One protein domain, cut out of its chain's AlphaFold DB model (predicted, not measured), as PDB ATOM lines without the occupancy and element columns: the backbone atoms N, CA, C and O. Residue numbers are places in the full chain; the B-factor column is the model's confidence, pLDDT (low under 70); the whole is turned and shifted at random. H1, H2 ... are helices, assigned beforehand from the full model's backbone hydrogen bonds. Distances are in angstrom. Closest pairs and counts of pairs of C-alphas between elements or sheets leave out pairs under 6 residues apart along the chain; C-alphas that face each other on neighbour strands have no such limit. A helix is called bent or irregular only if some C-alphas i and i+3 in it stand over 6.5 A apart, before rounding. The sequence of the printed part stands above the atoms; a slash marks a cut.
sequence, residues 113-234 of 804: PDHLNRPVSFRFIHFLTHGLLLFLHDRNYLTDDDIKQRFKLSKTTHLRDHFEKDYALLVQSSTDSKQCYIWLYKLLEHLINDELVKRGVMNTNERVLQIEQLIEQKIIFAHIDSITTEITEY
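What this domain is: This is residues 113 to 234 of the 804 residues of the protein "Hypothetical protein" of Rotaria sp. Silwood1 (UniProt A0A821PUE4). Two long helices, H1 and H3, run side by side in opposite ways, with the short helix H2 beyond one end of the pair. At the other end H6 crosses the first part of H1, H4 packs on the last part of H6, and H7 packs on H4; the small H5 lies near H6. The printed part has 122 residues with seven named helices, H1 to H7 in order along the chain, and no named strand, so its class is all helix. It is compact, with a radius of gyration of the C-alphas of 15.5 A, and its C-alphas span 45 by 32 by 27 A.

Where its parts are: H1 takes residues 119 to 138, 28.0 A from first to last C-alpha, and begins at C-alpha 119 at (-17.824, 12.837, 2.940). H2 follows at residues 144 to 150. H3, residues 158 to 172, is 21.1 A long and ends at C-alpha 172 at (-7.370, 16.411, 5.996). H4 is residues 180 to 191, 16.7 A long, and H5 is residues 194 to 197. H6, residues 205 to 223, is 26.4 A long; it is neither bent nor irregular, but only just: C-alphas 218 and 221 are 6.3 A apart. H7, residues 227 to 234, ends at C-alpha 234 at (1.610, 0.301, -3.096).

How they stand to each other: H1 and H3 touch, their closest C-alphas being those of His 130 and Phe 163, 5.4 A apart. They run opposite ways at a shallow tilt of 33 degrees, only just short of steep. H2 touches no helix; it is close to H1 but not clearly touching, and apart from H3. Residues 121 to 125 of H1 touch residues 212 to 220 of H6, closest at the C-alphas of Ser 121 and Glu 216, 5.5 A, at a tilt of 69 degrees, only just steep. H4 touches H6 at a steep tilt of 57 degrees, with residues 187 to 191 of H4 alone and residues 219 to 223 of H6 alone, closest at the C-alphas of Leu 187 and Ile 219, 6.2 A. H4 and H7 touch at a steep tilt of 67 degrees, with the C-alphas of Trp 183 and Ile 231 closest at 5.5 A. H5 is close to H6 but not clearly touching, the C-alphas of Leu 196 and Ile 211 being closest at 7.6 A. The helix packing is mostly crossed. H1 and H4, for instance, are apart. Every O i to N i+4 pair is within hydrogen-bond range in H1, H2, H3, H4 and H7, while H6 has 12 of 15 and H5 is too short for such a pair.

The domain as a whole: The two C-alphas farthest apart are those of Gln 149 and Glu 233, 45.6 A. The printed part has no cut, and no link is long. The mean pLDDT of the printed part is 85.2; residues 192 to 201 are under 70.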
ATOM      1  N   PRO A 113     -23.784  14.438  -0.287       82.50
ATOM      2  CA  PRO A 113     -25.182  14.214  -0.613       82.50
ATOM      3  C   PRO A 113     -25.767  13.053   0.213       82.50
ATOM      4  O   PRO A 113     -25.036  12.213   0.740       82.50
ATOM      5  N   ASP A 114     -27.098  12.992   0.315       77.56
ATOM      6  CA  ASP A 114     -27.811  12.003   1.143       77.56
ATOM      7  C   ASP A 114     -27.538  10.546   0.737       77.56
ATOM      8  O   ASP A 114     -27.548   9.659   1.586       77.56
ATOM      9  N   HIS A 115     -27.324  10.284  -0.556       82.12
ATOM     10  CA  HIS A 115     -27.157   8.930  -1.093       82.12
ATOM     11  C   HIS A 115     -25.744   8.365  -0.928       82.12
ATOM     12  O   HIS A 115     -25.561   7.170  -1.169       82.12
ATOM     13  N   LEU A 116     -24.773   9.207  -0.552       86.56
ATOM     14  CA  LEU A 116     -23.423   8.794  -0.180       86.56
ATOM     15  C   LEU A 116     -23.324   8.681   1.337       86.56
ATOM     16  O   LEU A 116     -23.829   9.521   2.091       86.56
ATOM     17  N   ASN A 117     -22.635   7.652   1.804       85.62
ATOM     18  CA  ASN A 117     -22.479   7.400   3.228       85.62
ATOM     19  C   ASN A 117     -21.365   8.257   3.833       85.62
ATOM     20  O   ASN A 117     -21.476   8.640   4.999       85.62
ATOM     21  N   ARG A 118     -20.309   8.582   3.068       85.62
ATOM     22  CA  ARG A 118     -19.117   9.262   3.603       85.62
ATOM     23  C   ARG A 118     -18.740  10.546   2.853       85.62
ATOM     24  O   ARG A 118     -18.743  10.558   1.622       85.62
ATOM     25  N   PRO A 119     -18.331  11.614   3.570       88.25
ATOM     26  CA  PRO A 119     -17.824  12.837   2.940       88.25
ATOM     27  C   PRO A 119     -16.553  12.628   2.113       88.25
ATOM     28  O   PRO A 119     -16.400  13.241   1.059       88.25
ATOM     29  N   VAL A 120     -15.665  11.719   2.534       90.12
ATOM     30  CA  VAL A 120     -14.441  11.402   1.777       90.12
ATOM     31  C   VAL A 120     -14.761  10.861   0.375       90.12
ATOM     32  O   VAL A 120     -14.099  11.248  -0.586       90.12
ATOM     33  N   SER A 121     -15.836  10.074   0.221       92.06
ATOM     34  CA  SER A 121     -16.316   9.592  -1.082       92.06
ATOM     35  C   SER A 121     -16.729  10.749  -1.985       92.06
ATOM     36  O   SER A 121     -16.314  10.827  -3.140       92.06
ATOM     37  N   PHE A 122     -17.518  11.680  -1.440       92.12
ATOM     38  CA  PHE A 122     -17.967  12.865  -2.166       92.12
ATOM     39  C   PHE A 122     -16.784  13.722  -2.620       92.12
ATOM     40  O   PHE A 122     -16.713  14.110  -3.785       92.12
ATOM     41  N   ARG A 123     -15.818  13.958  -1.725       93.25
ATOM     42  CA  ARG A 123     -14.613  14.739  -2.030       93.25
ATOM     43  C   ARG A 123     -13.739  14.084  -3.084       93.25
ATOM     44  O   ARG A 123     -13.239  14.787  -3.955       93.25
ATOM     45  N   PHE A 124     -13.616  12.760  -3.069       93.38
ATOM     46  CA  PHE A 124     -12.895  12.034  -4.110       93.38
ATOM     47  C   PHE A 124     -13.578  12.164  -5.478       93.38
ATOM     48  O   PHE A 124     -12.928  12.502  -6.464       93.38
ATOM     49  N   ILE A 125     -14.899  11.981  -5.545       92.50
ATOM     50  CA  ILE A 125     -15.668  12.125  -6.793       92.50
ATOM     51  C   ILE A 125     -15.570  13.558  -7.340       92.50
ATOM     52  O   ILE A 125     -15.377  13.760  -8.543       92.50
ATOM     53  N   HIS A 126     -15.663  14.558  -6.464       93.50
ATOM     54  CA  HIS A 126     -15.479  15.964  -6.819       93.50
ATOM     55  C   HIS A 126     -14.066  16.257  -7.326       93.50
ATOM     56  O   HIS A 126     -13.923  16.856  -8.392       93.50
ATOM     57  N   PHE A 127     -13.037  15.770  -6.630       94.88
ATOM     58  CA  PHE A 127     -11.641  15.876  -7.047       94.88
ATOM     59  C   PHE A 127     -11.428  15.314  -8.462       94.88
ATOM     60  O   PHE A 127     -10.858  15.996  -9.314       94.88
ATOM     61  N   LEU A 128     -11.966  14.123  -8.756       92.94
ATOM     62  CA  LEU A 128     -11.907  13.530 -10.098       92.94
ATOM     63  C   LEU A 128     -12.650  14.368 -11.139       92.94
ATOM     64  O   LEU A 128     -12.139  14.606 -12.231       92.94
ATOM     65  N   THR A 129     -13.853  14.831 -10.805       91.69
ATOM     66  CA  THR A 129     -14.694  15.607 -11.723       91.69
ATOM     67  C   THR A 129     -14.034  16.939 -12.078       91.69
ATOM     68  O   THR A 129     -13.926  17.278 -13.258       91.69
ATOM     69  N   HIS A 130     -13.548  17.682 -11.082       94.19
ATOM     70  CA  HIS A 130     -12.837  18.939 -11.296       94.19
ATOM     71  C   HIS A 130     -11.505  18.721 -12.017       94.19
ATOM     72  O   HIS A 130     -11.192  19.494 -12.918       94.19
ATOM     73  N   GLY A 131     -10.772  17.646 -11.705       94.44
ATOM     74  CA  GLY A 131      -9.542  17.280 -12.408       94.44
ATOM     75  C   GLY A 131      -9.769  16.983 -13.894       94.44
ATOM     76  O   GLY A 131      -9.039  17.487 -14.744       94.44
ATOM     77  N   LEU A 132     -10.826  16.236 -14.232       91.69
ATOM     78  CA  LEU A 132     -11.200  15.953 -15.623       91.69
ATOM     79  C   LEU A 132     -11.638  17.215 -16.372       91.69
ATOM     80  O   LEU A 132     -11.212  17.435 -17.504       91.69
ATOM     81  N   LEU A 133     -12.472  18.060 -15.759       92.50
ATOM     82  CA  LEU A 133     -12.905  19.318 -16.374       92.50
ATOM     83  C   LEU A 133     -11.730  20.286 -16.567       92.50
ATOM     84  O   LEU A 133     -11.645  20.930 -17.611       92.50
ATOM     85  N   LEU A 134     -10.812  20.355 -15.600       93.62
ATOM     86  CA  LEU A 134      -9.585  21.140 -15.707       93.62
ATOM     87  C   LEU A 134      -8.696  20.618 -16.840       93.62
ATOM     88  O   LEU A 134      -8.260  21.402 -17.672       93.62
ATOM     89  N   PHE A 135      -8.504  19.299 -16.943       93.69
ATOM     90  CA  PHE A 135      -7.761  18.693 -18.050       93.69
ATOM     91  C   PHE A 135      -8.387  19.019 -19.414       93.69
ATOM     92  O   PHE A 135      -7.680  19.345 -20.364       93.69
ATOM     93  N   LEU A 136      -9.717  18.958 -19.531       92.44
ATOM     94  CA  LEU A 136     -10.412  19.321 -20.769       92.44
ATOM     95  C   LEU A 136     -10.265  20.811 -21.106       92.44
ATOM     96  O   LEU A 136     -10.148  21.147 -22.286       92.44
ATOM     97  N   HIS A 137     -10.245  21.688 -20.100       91.44
ATOM     98  CA  HIS A 137      -9.967  23.117 -20.273       91.44
ATOM     99  C   HIS A 137      -8.523  23.358 -20.726       91.44
ATOM    100  O   HIS A 137      -8.316  23.967 -21.773       91.44
ATOM    101  N   ASP A 138      -7.538  22.761 -20.052       89.38
ATOM    102  CA  ASP A 138      -6.110  22.874 -20.396       89.38
ATOM    103  C   ASP A 138      -5.796  22.333 -21.807       89.38
ATOM    104  O   ASP A 138      -4.847  22.765 -22.466       89.38
ATOM    105  N   ARG A 139      -6.595  21.378 -22.303       92.25
ATOM    106  CA  ARG A 139      -6.481  20.806 -23.656       92.25
ATOM    107  C   ARG A 139      -7.346  21.520 -24.703       92.25
ATOM    108  O   ARG A 139      -7.392  21.060 -25.841       92.25
ATOM    109  N   ASN A 140      -7.988  22.636 -24.347       88.50
ATOM    110  CA  ASN A 140      -8.875  23.444 -25.195       88.50
ATOM    111  C   ASN A 140     -10.125  22.709 -25.725       88.50
ATOM    112  O   ASN A 140     -10.719  23.135 -26.714       88.50
ATOM    113  N   TYR A 141     -10.549  21.618 -25.077       88.94
ATOM    114  CA  TYR A 141     -11.849  20.985 -25.347       88.94
ATOM    115  C   TYR A 141     -12.999  21.694 -24.622       88.94
ATOM    116  O   TYR A 141     -14.141  21.620 -25.070       88.94
ATOM    117  N   LEU A 142     -12.702  22.372 -23.509       88.69
ATOM    118  CA  LEU A 142     -13.583  23.340 -22.860       88.69
ATOM    119  C   LEU A 142     -12.961  24.725 -23.011       88.69
ATOM    120  O   LEU A 142     -11.816  24.927 -22.621       88.69
ATOM    121  N   THR A 143     -13.703  25.674 -23.571       88.31
ATOM    122  CA  THR A 143     -13.222  27.047 -23.764       88.31
ATOM    123  C   THR A 143     -13.608  27.954 -22.595       88.31
ATOM    124  O   THR A 143     -14.511  27.651 -21.812       88.31
ATOM    125  N   ASP A 144     -12.971  29.122 -22.488       87.06
ATOM    126  CA  ASP A 144     -13.377  30.153 -21.523       87.06
ATOM    127  C   ASP A 144     -14.831  30.615 -21.730       87.06
ATOM    128  O   ASP A 144     -15.507  30.983 -20.764       87.06
ATOM    129  N   ASP A 145     -15.325  30.570 -22.971       86.25
ATOM    130  CA  ASP A 145     -16.721  30.860 -23.292       86.25
ATOM    131  C   ASP A 145     -17.659  29.762 -22.782       86.25
ATOM    132  O   ASP A 145     -18.710  30.078 -22.222       86.25
ATOM    133  N   ASP A 146     -17.271  28.484 -22.862       85.44
ATOM    134  CA  ASP A 146     -18.026  27.397 -22.227       85.44
ATOM    135  C   ASP A 146     -18.110  27.603 -20.707       85.44
ATOM    136  O   ASP A 146     -19.186  27.506 -20.111       85.44
ATOM    137  N   ILE A 147     -17.000  27.968 -20.064       85.31
ATOM    138  CA  ILE A 147     -16.966  28.205 -18.615       85.31
ATOM    139  C   ILE A 147     -17.870  29.386 -18.218       85.31
ATOM    140  O   ILE A 147     -18.685  29.274 -17.294       85.31
ATOM    141  N   LYS A 148     -17.774  30.516 -18.925       85.94
ATOM    142  CA  LYS A 148     -18.526  31.737 -18.589       85.94
ATOM    143  C   LYS A 148     -19.993  31.666 -18.993       85.94
ATOM    144  O   LYS A 148     -20.856  32.095 -18.232       85.94
ATOM    145  N   GLN A 149     -20.294  31.147 -20.179       83.88
ATOM    146  CA  GLN A 149     -21.638  31.207 -20.758       83.88
ATOM    147  C   GLN A 149     -22.444  29.937 -20.468       83.88
ATOM    148  O   GLN A 149     -23.605  30.026 -20.059       83.88
ATOM    149  N   ARG A 150     -21.839  28.751 -20.627       83.25
ATOM    150  CA  ARG A 150     -22.529  27.463 -20.445       83.25
ATOM    151  C   ARG A 150     -22.587  27.044 -18.979       83.25
ATOM    152  O   ARG A 150     -23.654  26.646 -18.517       83.25
ATOM    153  N   PHE A 151     -21.481  27.161 -18.243       86.00
ATOM    154  CA  PHE A 151     -21.445  26.842 -16.805       86.00
ATOM    155  C   PHE A 151     -21.800  28.030 -15.907       86.00
ATOM    156  O   PHE A 151     -22.053  27.835 -14.719       86.00
ATOM    157  N   LYS A 152     -21.899  29.243 -16.468       86.19
ATOM    158  CA  LYS A 152     -22.246  30.474 -15.736       86.19
ATOM    159  C   LYS A 152     -21.291  30.761 -14.574       86.19
ATOM    160  O   LYS A 152     -21.704  31.278 -13.536       86.19
ATOM    161  N   LEU A 153     -20.016  30.415 -14.743       86.06
ATOM    162  CA  LEU A 153     -18.987  30.629 -13.732       86.06
ATOM    163  C   LEU A 153     -18.356  32.009 -13.906       86.06
ATOM    164  O   LEU A 153     -18.046  32.446 -15.012       86.06
ATOM    165  N   SER A 154     -18.156  32.704 -12.787       79.62
ATOM    166  CA  SER A 154     -17.607  34.065 -12.772       79.62
ATOM    167  C   SER A 154     -16.098  34.117 -13.024       79.62
ATOM    168  O   SER A 154     -15.591  35.145 -13.470       79.62
ATOM    169  N   LYS A 155     -15.375  33.023 -12.752       85.88
ATOM    170  CA  LYS A 155     -13.915  32.917 -12.883       85.88
ATOM    171  C   LYS A 155     -13.537  31.694 -13.713       85.88
ATOM    172  O   LYS A 155     -14.085  30.617 -13.501       85.88
ATOM    173  N   THR A 156     -12.551  31.842 -14.595       83.81
ATOM    174  CA  THR A 156     -11.986  30.728 -15.378       83.81
ATOM    175  C   THR A 156     -11.106  29.807 -14.530       83.81
ATOM    176  O   THR A 156     -10.999  28.625 -14.825       83.81
ATOM    177  N   THR A 157     -10.568  30.303 -13.410       89.56
ATOM    178  CA  THR A 157      -9.805  29.507 -12.430       89.56
ATOM    179  C   THR A 157     -10.675  28.612 -11.552       89.56
ATOM    180  O   THR A 157     -10.140  27.796 -10.814       89.56
ATOM    181  N   HIS A 158     -12.006  28.722 -11.630       91.12
ATOM    182  CA  HIS A 158     -12.931  28.055 -10.711       91.12
ATOM    183  C   HIS A 158     -12.682  26.544 -10.582       91.12
ATOM    184  O   HIS A 158     -12.687  26.017  -9.473       91.12
ATOM    185  N   LEU A 159     -12.427  25.856 -11.701       92.06
ATOM    186  CA  LEU A 159     -12.161  24.413 -11.714       92.06
ATOM    187  C   LEU A 159     -10.846  24.059 -11.004       92.06
ATOM    188  O   LEU A 159     -10.799  23.077 -10.268       92.06
ATOM    189  N   ARG A 160      -9.802  24.878 -11.186       93.62
ATOM    190  CA  ARG A 160      -8.504  24.710 -10.519       93.62
ATOM    191  C   ARG A 160      -8.614  24.965  -9.020       93.62
ATOM    192  O   ARG A 160      -8.171  24.133  -8.236       93.62
ATOM    193  N   ASP A 161      -9.268  26.059  -8.637       94.75
ATOM    194  CA  ASP A 161      -9.431  26.442  -7.233       94.75
ATOM    195  C   ASP A 161     -10.195  25.357  -6.443       94.75
ATOM    196  O   ASP A 161      -9.835  25.022  -5.315       94.75
ATOM    197  N   HIS A 162     -11.241  24.767  -7.040       93.81
ATOM    198  CA  HIS A 162     -11.962  23.645  -6.425       93.81
ATOM    199  C   HIS A 162     -11.145  22.351  -6.414       93.81
ATOM    200  O   HIS A 162     -11.155  21.665  -5.399       93.81
ATOM    201  N   PHE A 163     -10.400  22.037  -7.477       95.00
ATOM    202  CA  PHE A 163      -9.519  20.864  -7.509       95.00
ATOM    203  C   PHE A 163      -8.479  20.889  -6.376       95.00
ATOM    204  O   PHE A 163      -8.344  19.915  -5.634       95.00
ATOM    205  N   GLU A 164      -7.786  22.016  -6.193       95.12
ATOM    206  CA  GLU A 164      -6.799  22.194  -5.119       95.12
ATOM    207  C   GLU A 164      -7.448  22.107  -3.732       95.12
ATOM    208  O   GLU A 164      -6.910  21.476  -2.816       95.12
ATOM    209  N   LYS A 165      -8.640  22.696  -3.580       95.38
ATOM    210  CA  LYS A 165      -9.401  22.632  -2.332       95.38
ATOM    211  C   LYS A 165      -9.862  21.212  -2.008       95.38
ATOM    212  O   LYS A 165      -9.724  20.797  -0.860       95.38
ATOM    213  N   ASP A 166     -10.392  20.472  -2.978       94.50
ATOM    214  CA  ASP A 166     -10.840  19.092  -2.781       94.50
ATOM    215  C   ASP A 166      -9.657  18.180  -2.417       94.50
ATOM    216  O   ASP A 166      -9.780  17.375  -1.494       94.50
ATOM    217  N   TYR A 167      -8.479  18.368  -3.031       94.94
ATOM    218  CA  TYR A 167      -7.252  17.676  -2.618       94.94
ATOM    219  C   TYR A 167      -6.871  17.993  -1.166       94.94
ATOM    220  O   TYR A 167      -6.637  17.081  -0.374       94.94
ATOM    221  N   ALA A 168      -6.864  19.272  -0.777       94.44
ATOM    222  CA  ALA A 168      -6.560  19.667   0.597       94.44
ATOM    223  C   ALA A 168      -7.545  19.059   1.615       94.44
ATOM    224  O   ALA A 168      -7.136  18.658   2.705       94.44
ATOM    225  N   LEU A 169      -8.830  18.953   1.262       92.62
ATOM    226  CA  LEU A 169      -9.846  18.311   2.101       92.62
ATOM    227  C   LEU A 169      -9.635  16.791   2.194       92.62
ATOM    228  O   LEU A 169      -9.748  16.240   3.284       92.62
ATOM    229  N   LEU A 170      -9.258  16.117   1.101       91.94
ATOM    230  CA  LEU A 170      -8.897  14.691   1.120       91.94
ATOM    231  C   LEU A 170      -7.668  14.415   1.997       91.94
ATOM    232  O   LEU A 170      -7.649  13.440   2.741       91.94
ATOM    233  N   VAL A 171      -6.664  15.295   1.959       90.75
ATOM    234  CA  VAL A 171      -5.488  15.228   2.842       90.75
ATOM    235  C   VAL A 171      -5.891  15.363   4.314       90.75
ATOM    236  O   VAL A 171      -5.371  14.630   5.148       90.75
ATOM    237  N   GLN A 172      -6.835  16.254   4.636       88.50
ATOM    238  CA  GLN A 172      -7.370  16.411   5.996       88.50
ATOM    239  C   GLN A 172      -8.200  15.206   6.457       88.50
ATOM    240  O   GLN A 172      -8.248  14.924   7.650       88.50
ATOM    241  N   SER A 173      -8.851  14.506   5.527       85.25
ATOM    242  CA  SER A 173      -9.631  13.295   5.804       85.25
ATOM    243  C   SER A 173      -8.788  12.012   5.872       85.25
ATOM    244  O   SER A 173      -9.339  10.950   6.148       85.25
ATOM    245  N   SER A 174      -7.479  12.085   5.614       84.31
ATOM    246  CA  SER A 174      -6.577  10.930   5.574       84.31
ATOM    247  C   SER A 174      -5.769  10.787   6.863       84.31
ATOM    248  O   SER A 174      -5.291  11.774   7.424       84.31
ATOM    249  N   THR A 175      -5.552   9.546   7.305       76.81
ATOM    250  CA  THR A 175      -4.694   9.237   8.460       76.81
ATOM    251  C   THR A 175      -3.205   9.477   8.182       76.81
ATOM    252  O   THR A 175      -2.435   9.615   9.128       76.81
ATOM    253  N   ASP A 176      -2.792   9.571   6.910       76.75
ATOM    254  CA  ASP A 176      -1.439   9.977   6.505       76.75
ATOM    255  C   ASP A 176      -1.501  11.164   5.534       76.75
ATOM    256  O   ASP A 176      -1.545  11.026   4.307       76.75
ATOM    257  N   SER A 177      -1.485  12.370   6.103       78.12
ATOM    258  CA  SER A 177      -1.533  13.617   5.335       78.12
ATOM    259  C   SER A 177      -0.304  13.837   4.446       78.12
ATOM    260  O   SER A 177      -0.410  14.486   3.405       78.12
ATOM    261  N   LYS A 178       0.865  13.292   4.813       79.75
ATOM    262  CA  LYS A 178       2.111  13.495   4.058       79.75
ATOM    263  C   LYS A 178       2.144  12.660   2.787       79.75
ATOM    264  O   LYS A 178       2.750  13.087   1.809       79.75
ATOM    265  N   GLN A 179       1.530  11.479   2.808       83.06
ATOM    266  CA  GLN A 179       1.602  10.502   1.718       83.06
ATOM    267  C   GLN A 179       0.242  10.183   1.084       83.06
ATOM    268  O   GLN A 179       0.155   9.293   0.243       83.06
ATOM    269  N   CYS A 180      -0.803  10.956   1.403       87.12
ATOM    270  CA  CYS A 180      -2.151  10.806   0.844       87.12
ATOM    271  C   CYS A 180      -2.181  10.734  -0.699       87.12
ATOM    272  O   CYS A 180      -2.967   9.982  -1.267       87.12
ATOM    273  N   TYR A 181      -1.279  11.428  -1.401       88.19
ATOM    274  CA  TYR A 181      -1.187  11.341  -2.865       88.19
ATOM    275  C   TYR A 181      -0.880   9.921  -3.381       88.19
ATOM    276  O   TYR A 181      -1.359   9.558  -4.450       88.19
ATOM    277  N   ILE A 182      -0.129   9.103  -2.631       87.94
ATOM    278  CA  ILE A 182       0.170   7.703  -2.990       87.94
ATOM    279  C   ILE A 182      -1.104   6.863  -2.907       87.94
ATOM    280  O   ILE A 182      -1.391   6.069  -3.799       87.94
ATOM    281  N   TRP A 183      -1.905   7.088  -1.865       89.94
ATOM    282  CA  TRP A 183      -3.215   6.460  -1.741       89.94
ATOM    283  C   TRP A 183      -4.129   6.837  -2.912       89.94
ATOM    284  O   TRP A 183      -4.731   5.956  -3.516       89.94
ATOM    285  N   LEU A 184      -4.153   8.112  -3.319       91.38
ATOM    286  CA  LEU A 184      -4.921   8.543  -4.494       91.38
ATOM    287  C   LEU A 184      -4.469   7.847  -5.788       91.38
ATOM    288  O   LEU A 184      -5.327   7.474  -6.587       91.38
ATOM    289  N   TYR A 185      -3.164   7.625  -5.992       88.38
ATOM    290  CA  TYR A 185      -2.675   6.831  -7.128       88.38
ATOM    291  C   TYR A 185      -3.217   5.400  -7.096       88.38
ATOM    292  O   TYR A 185      -3.739   4.932  -8.108       88.38
ATOM    293  N   LYS A 186      -3.187   4.741  -5.929       87.50
ATOM    294  CA  LYS A 186      -3.768   3.400  -5.767       87.50
ATOM    295  C   LYS A 186      -5.259   3.391  -6.119       87.50
ATOM    296  O   LYS A 186      -5.697   2.527  -6.875       87.50
ATOM    297  N   LEU A 187      -6.036   4.370  -5.645       89.94
ATOM    298  CA  LEU A 187      -7.463   4.474  -5.982       89.94
ATOM    299  C   LEU A 187      -7.702   4.665  -7.486       89.94
ATOM    300  O   LEU A 187      -8.622   4.068  -8.045       89.94
ATOM    301  N   LEU A 188      -6.887   5.496  -8.145       88.12
ATOM    302  CA  LEU A 188      -6.983   5.751  -9.583       88.12
ATOM    303  C   LEU A 188      -6.691   4.499 -10.417       88.12
ATOM    304  O   LEU A 188      -7.388   4.266 -11.402       88.12
ATOM    305  N   GLU A 189      -5.720   3.674 -10.020       83.69
ATOM    306  CA  GLU A 189      -5.446   2.397 -10.692       83.69
ATOM    307  C   GLU A 189      -6.644   1.441 -10.611       83.69
ATOM    308  O   GLU A 189      -7.024   0.835 -11.612       83.69
ATOM    309  N   HIS A 190      -7.310   1.377  -9.455       82.19
ATOM    310  CA  HIS A 190      -8.502   0.544  -9.258       82.19
ATOM    311  C   HIS A 190      -9.754   1.097  -9.956       82.19
ATOM    312  O   HIS A 190     -10.724   0.365 -10.168       82.19
ATOM    313  N   LEU A 191      -9.739   2.372 -10.360       78.75
ATOM    314  CA  LEU A 191     -10.802   2.985 -11.156       78.75
ATOM    315  C   LEU A 191     -10.821   2.452 -12.602       78.75
ATOM    316  O   LEU A 191     -11.867   2.483 -13.252       78.75
ATOM    317  N   ILE A 192      -9.704   1.888 -13.083       67.88
ATOM    318  CA  ILE A 192      -9.562   1.229 -14.396       67.88
ATOM    319  C   ILE A 192     -10.104  -0.216 -14.328       67.88
ATOM    320  O   ILE A 192      -9.448  -1.177 -14.719       67.88
ATOM    321  N   ASN A 193     -11.314  -0.389 -13.790       65.50
ATOM    322  CA  ASN A 193     -11.990  -1.684 -13.692       65.50
ATOM    323  C   ASN A 193     -13.133  -1.782 -14.722       65.50
ATOM    324  O   ASN A 193     -13.966  -0.878 -14.838       65.50
ATOM    325  N   ASP A 194     -13.207  -2.908 -15.440       59.66
ATOM    326  CA  ASP A 194     -14.197  -3.208 -16.484       59.66
ATOM    327  C   ASP A 194     -15.664  -3.024 -16.046       59.66
ATOM    328  O   ASP A 194     -16.531  -2.759 -16.884       59.66
ATOM    329  N   GLU A 195     -15.989  -3.159 -14.755       66.25
ATOM    330  CA  GLU A 195     -17.360  -2.958 -14.251       66.25
ATOM    331  C   GLU A 195     -17.840  -1.501 -14.339       66.25
ATOM    332  O   GLU A 195     -19.014  -1.264 -14.641       66.25
ATOM    333  N   LEU A 196     -16.950  -0.525 -14.126       65.75
ATOM    334  CA  LEU A 196     -17.274   0.904 -14.252       65.75
ATOM    335  C   LEU A 196     -17.485   1.286 -15.721       65.75
ATOM    336  O   LEU A 196     -18.407   2.035 -16.049       65.75
ATOM    337  N   VAL A 197     -16.695   0.689 -16.617       61.19
ATOM    338  CA  VAL A 197     -16.756   0.905 -18.071       61.19
ATOM    339  C   VAL A 197     -18.071   0.378 -18.671       61.19
ATOM    340  O   VAL A 197     -18.631   0.984 -19.587       61.19
ATOM    341  N   LYS A 198     -18.630  -0.713 -18.127       59.78
ATOM    342  CA  LYS A 198     -19.855  -1.365 -18.638       59.78
ATOM    343  C   LYS A 198     -21.157  -0.583 -18.407       59.78
ATOM    344  O   LYS A 198     -22.152  -0.886 -19.067       59.78
ATOM    345  N   ARG A 199     -21.200   0.414 -17.510       63.12
ATOM    346  CA  ARG A 199     -22.451   1.136 -17.172       63.12
ATOM    347  C   ARG A 199     -22.880   2.219 -18.178       63.12
ATOM    348  O   ARG A 199     -24.004   2.715 -18.087       63.12
ATOM    349  N   GLY A 200     -22.063   2.520 -19.190       59.62
ATOM    350  CA  GLY A 200     -22.432   3.416 -20.292       59.62
ATOM    351  C   GLY A 200     -22.530   4.901 -19.900       59.62
ATOM    352  O   GLY A 200     -21.916   5.353 -18.943       59.62
ATOM    353  N   VAL A 201     -23.281   5.693 -20.679       64.50
ATOM    354  CA  VAL A 201     -23.345   7.166 -20.554       64.50
ATOM    355  C   VAL A 201     -24.169   7.615 -19.332       64.50
ATOM    356  O   VAL A 201     -25.288   7.133 -19.130       64.50
ATOM    357  N   MET A 202     -23.659   8.603 -18.579       76.38
ATOM    358  CA  MET A 202     -24.298   9.281 -17.430       76.38
ATOM    359  C   MET A 202     -25.447  10.226 -17.847       76.38
ATOM    360  O   MET A 202     -25.429  11.425 -17.583       76.38
ATOM    361  N   ASN A 203     -26.438   9.705 -18.570       74.88
ATOM    362  CA  ASN A 203     -27.514  10.492 -19.184       74.88
ATOM    363  C   ASN A 203     -28.785  10.634 -18.322       74.88
ATOM    364  O   ASN A 203     -29.698  11.366 -18.705       74.88
ATOM    365  N   THR A 204     -28.863   9.960 -17.174       76.19
ATOM    366  CA  THR A 204     -29.964  10.086 -16.206       76.19
ATOM    367  C   THR A 204     -29.412  10.309 -14.800       76.19
ATOM    368  O   THR A 204     -28.321   9.839 -14.484       76.19
ATOM    369  N   ASN A 205     -30.176  10.995 -13.940       78.69
ATOM    370  CA  ASN A 205     -29.764  11.221 -12.550       78.69
ATOM    371  C   ASN A 205     -29.580   9.894 -11.799       78.69
ATOM    372  O   ASN A 205     -28.607   9.712 -11.085       78.69
ATOM    373  N   GLU A 206     -30.464   8.922 -12.033       79.69
ATOM    374  CA  GLU A 206     -30.356   7.588 -11.435       79.69
ATOM    375  C   GLU A 206     -29.023   6.899 -11.766       79.69
ATOM    376  O   GLU A 206     -28.397   6.316 -10.886       79.69
ATOM    377  N   ARG A 207     -28.541   7.012 -13.010       80.31
ATOM    378  CA  ARG A 207     -27.240   6.447 -13.400       80.31
ATOM    379  C   ARG A 207     -26.071   7.154 -12.728       80.31
ATOM    380  O   ARG A 207     -25.118   6.477 -12.356       80.31
ATOM    381  N   VAL A 208     -26.146   8.477 -12.558       81.94
ATOM    382  CA  VAL A 208     -25.137   9.242 -11.806       81.94
ATOM    383  C   VAL A 208     -25.077   8.735 -10.367       81.94
ATOM    384  O   VAL A 208     -24.019   8.297  -9.930       81.94
ATOM    385  N   LEU A 209     -26.225   8.669  -9.680       85.06
ATOM    386  CA  LEU A 209     -26.309   8.173  -8.302       85.06
ATOM    387  C   LEU A 209     -25.747   6.749  -8.169       85.06
ATOM    388  O   LEU A 209     -24.976   6.471  -7.255       85.06
ATOM    389  N   GLN A 210     -26.089   5.855  -9.101       84.31
ATOM    390  CA  GLN A 210     -25.583   4.481  -9.110       84.31
ATOM    391  C   GLN A 210     -24.061   4.406  -9.299       84.31
ATOM    392  O   GLN A 210     -23.423   3.546  -8.697       84.31
ATOM    393  N   ILE A 211     -23.475   5.266 -10.138       86.00
ATOM    394  CA  ILE A 211     -22.021   5.314 -10.347       86.00
ATOM    395  C   ILE A 211     -21.322   5.878  -9.112       86.00
ATOM    396  O   ILE A 211     -20.338   5.299  -8.668       86.00
ATOM    397  N   GLU A 212     -21.841   6.954  -8.524       88.69
ATOM    398  CA  GLU A 212     -21.278   7.539  -7.303       88.69
ATOM    399  C   GLU A 212     -21.295   6.530  -6.143       88.69
ATOM    400  O   GLU A 212     -20.291   6.360  -5.452       88.69
ATOM    401  N   GLN A 213     -22.394   5.785  -5.983       88.38
ATOM    402  CA  GLN A 213     -22.491   4.693  -5.007       88.38
ATOM    403  C   GLN A 213     -21.530   3.541  -5.316       88.38
ATOM    404  O   GLN A 213     -20.960   2.955  -4.398       88.38
ATOM    405  N   LEU A 214     -21.328   3.213  -6.595       87.75
ATOM    406  CA  LEU A 214     -20.388   2.169  -6.997       87.75
ATOM    407  C   LEU A 214     -18.940   2.576  -6.700       87.75
ATOM    408  O   LEU A 214     -18.190   1.759  -6.176       87.75
ATOM    409  N   ILE A 215     -18.561   3.829  -6.977       89.19
ATOM    410  CA  ILE A 215     -17.247   4.387  -6.620       89.19
ATOM    411  C   ILE A 215     -17.056   4.332  -5.099       89.19
ATOM    412  O   ILE A 215     -16.028   3.845  -4.632       89.19
ATOM    413  N   GLU A 216     -18.049   4.759  -4.315       90.62
ATOM    414  CA  GLU A 216     -17.984   4.679  -2.851       90.62
ATOM    415  C   GLU A 216     -17.765   3.235  -2.368       90.62
ATOM    416  O   GLU A 216     -16.849   2.978  -1.590       90.62
ATOM    417  N   GLN A 217     -18.551   2.276  -2.859       88.38
ATOM    418  CA  GLN A 217     -18.507   0.895  -2.374       88.38
ATOM    419  C   GLN A 217     -17.293   0.099  -2.858       88.38
ATOM    420  O   GLN A 217     -16.789  -0.742  -2.119       88.38
ATOM    421  N   LYS A 218     -16.859   0.295  -4.108       86.62
ATOM    422  CA  LYS A 218     -15.827  -0.541  -4.745       86.62
ATOM    423  C   LYS A 218     -14.435   0.066  -4.713       86.62
ATOM    424  O   LYS A 218     -13.476  -0.690  -4.776       86.62
ATOM    425  N   ILE A 219     -14.330   1.392  -4.646       88.88
ATOM    426  CA  ILE A 219     -13.043   2.093  -4.651       88.88
ATOM    427  C   ILE A 219     -12.755   2.629  -3.254       88.88
ATOM    428  O   ILE A 219     -11.743   2.287  -2.661       88.88
ATOM    429  N   ILE A 220     -13.649   3.437  -2.687       90.56
ATOM    430  CA  ILE A 220     -13.352   4.086  -1.405       90.56
ATOM    431  C   ILE A 220     -13.383   3.077  -0.260       90.56
ATOM    432  O   ILE A 220     -12.375   2.902   0.412       90.56
ATOM    433  N   PHE A 221     -14.493   2.367  -0.056       89.06
ATOM    434  CA  PHE A 221     -14.627   1.439   1.073       89.06
ATOM    435  C   PHE A 221     -13.623   0.288   1.038       89.06
ATOM    436  O   PHE A 221     -13.196  -0.158   2.093       89.06
ATOM    437  N   ALA A 222     -13.209  -0.152  -0.149       86.00
ATOM    438  CA  ALA A 222     -12.213  -1.210  -0.292       86.00
ATOM    439  C   ALA A 222     -10.806  -0.795   0.179       86.00
ATOM    440  O   ALA A 222     -10.005  -1.664   0.499       86.00
ATOM    441  N   HIS A 223     -10.510   0.510   0.220       87.12
ATOM    442  CA  HIS A 223      -9.156   1.035   0.421       87.12
ATOM    443  C   HIS A 223      -9.076   2.122   1.512       87.12
ATOM    444  O   HIS A 223      -8.082   2.844   1.586       87.12
ATOM    445  N   ILE A 224     -10.116   2.308   2.332       85.75
ATOM    446  CA  ILE A 224     -10.157   3.365   3.362       85.75
ATOM    447  C   ILE A 224      -9.820   2.855   4.771       85.75
ATOM    448  O   ILE A 224      -9.400   3.649   5.611       85.75
ATOM    449  N   ASP A 225      -9.964   1.551   5.028       79.94
ATOM    450  CA  ASP A 225      -9.836   0.966   6.373       79.94
ATOM    451  C   ASP A 225      -8.447   1.198   6.994       79.94
ATOM    452  O   ASP A 225      -8.334   1.535   8.176       79.94
ATOM    453  N   SER A 226      -7.379   1.086   6.193       80.06
ATOM    454  CA  SER A 226      -6.016   1.450   6.600       80.06
ATOM    455  C   SER A 226      -5.248   2.092   5.446       80.06
ATOM    456  O   SER A 226      -4.463   1.443   4.759       80.06
ATOM    457  N   ILE A 227      -5.433   3.405   5.259       83.88
ATOM    458  CA  ILE A 227      -4.722   4.190   4.230       83.88
ATOM    459  C   ILE A 227      -3.201   3.991   4.327       83.88
ATOM    460  O   ILE A 227      -2.524   3.856   3.312       83.88
ATOM    461  N   THR A 228      -2.652   3.928   5.540       79.44
ATOM    462  CA  THR A 228      -1.219   3.696   5.757       79.44
ATOM    463  C   THR A 228      -0.778   2.333   5.218       79.44
ATOM    464  O   THR A 228       0.249   2.252   4.546       79.44
ATOM    465  N   THR A 229      -1.561   1.274   5.453       80.75
ATOM    466  CA  THR A 229      -1.283  -0.055   4.884       80.75
ATOM    467  C   THR A 229      -1.361  -0.015   3.363       80.75
ATOM    468  O   THR A 229      -0.448  -0.493   2.695       80.75
ATOM    469  N   GLU A 230      -2.395   0.625   2.814       86.31
ATOM    470  CA  GLU A 230      -2.574   0.760   1.370       86.31
ATOM    471  C   GLU A 230      -1.380   1.462   0.703       86.31
ATOM    472  O   GLU A 230      -0.913   1.014  -0.347       86.31
ATOM    473  N   ILE A 231      -0.863   2.526   1.333       83.25
ATOM    474  CA  ILE A 231       0.337   3.256   0.901       83.25
ATOM    475  C   ILE A 231       1.570   2.351   0.960       83.25
ATOM    476  O   ILE A 231       2.324   2.298  -0.011       83.25
ATOM    477  N   THR A 232       1.791   1.637   2.067       78.44
ATOM    478  CA  THR A 232       2.949   0.741   2.224       78.44
ATOM    479  C   THR A 232       2.935  -0.384   1.189       78.44
ATOM    480  O   THR A 232       3.956  -0.648   0.556       78.44
ATOM    481  N   GLU A 233       1.781  -1.008   0.955       82.25
ATOM    482  CA  GLU A 233       1.625  -2.045  -0.069       82.25
ATOM    483  C   GLU A 233       1.895  -1.513  -1.475       82.25
ATOM    484  O   GLU A 233       2.613  -2.149  -2.245       82.25
ATOM    485  N   TYR A 234       1.368  -0.328  -1.800       83.56
ATOM    486  CA  TYR A 234       1.610   0.301  -3.096       83.56
ATOM    487  C   TYR A 234       3.098   0.577  -3.314       83.56
ATOM    488  O   TYR A 234       3.658   0.259  -4.361       83.56
TER     489      TYR A 234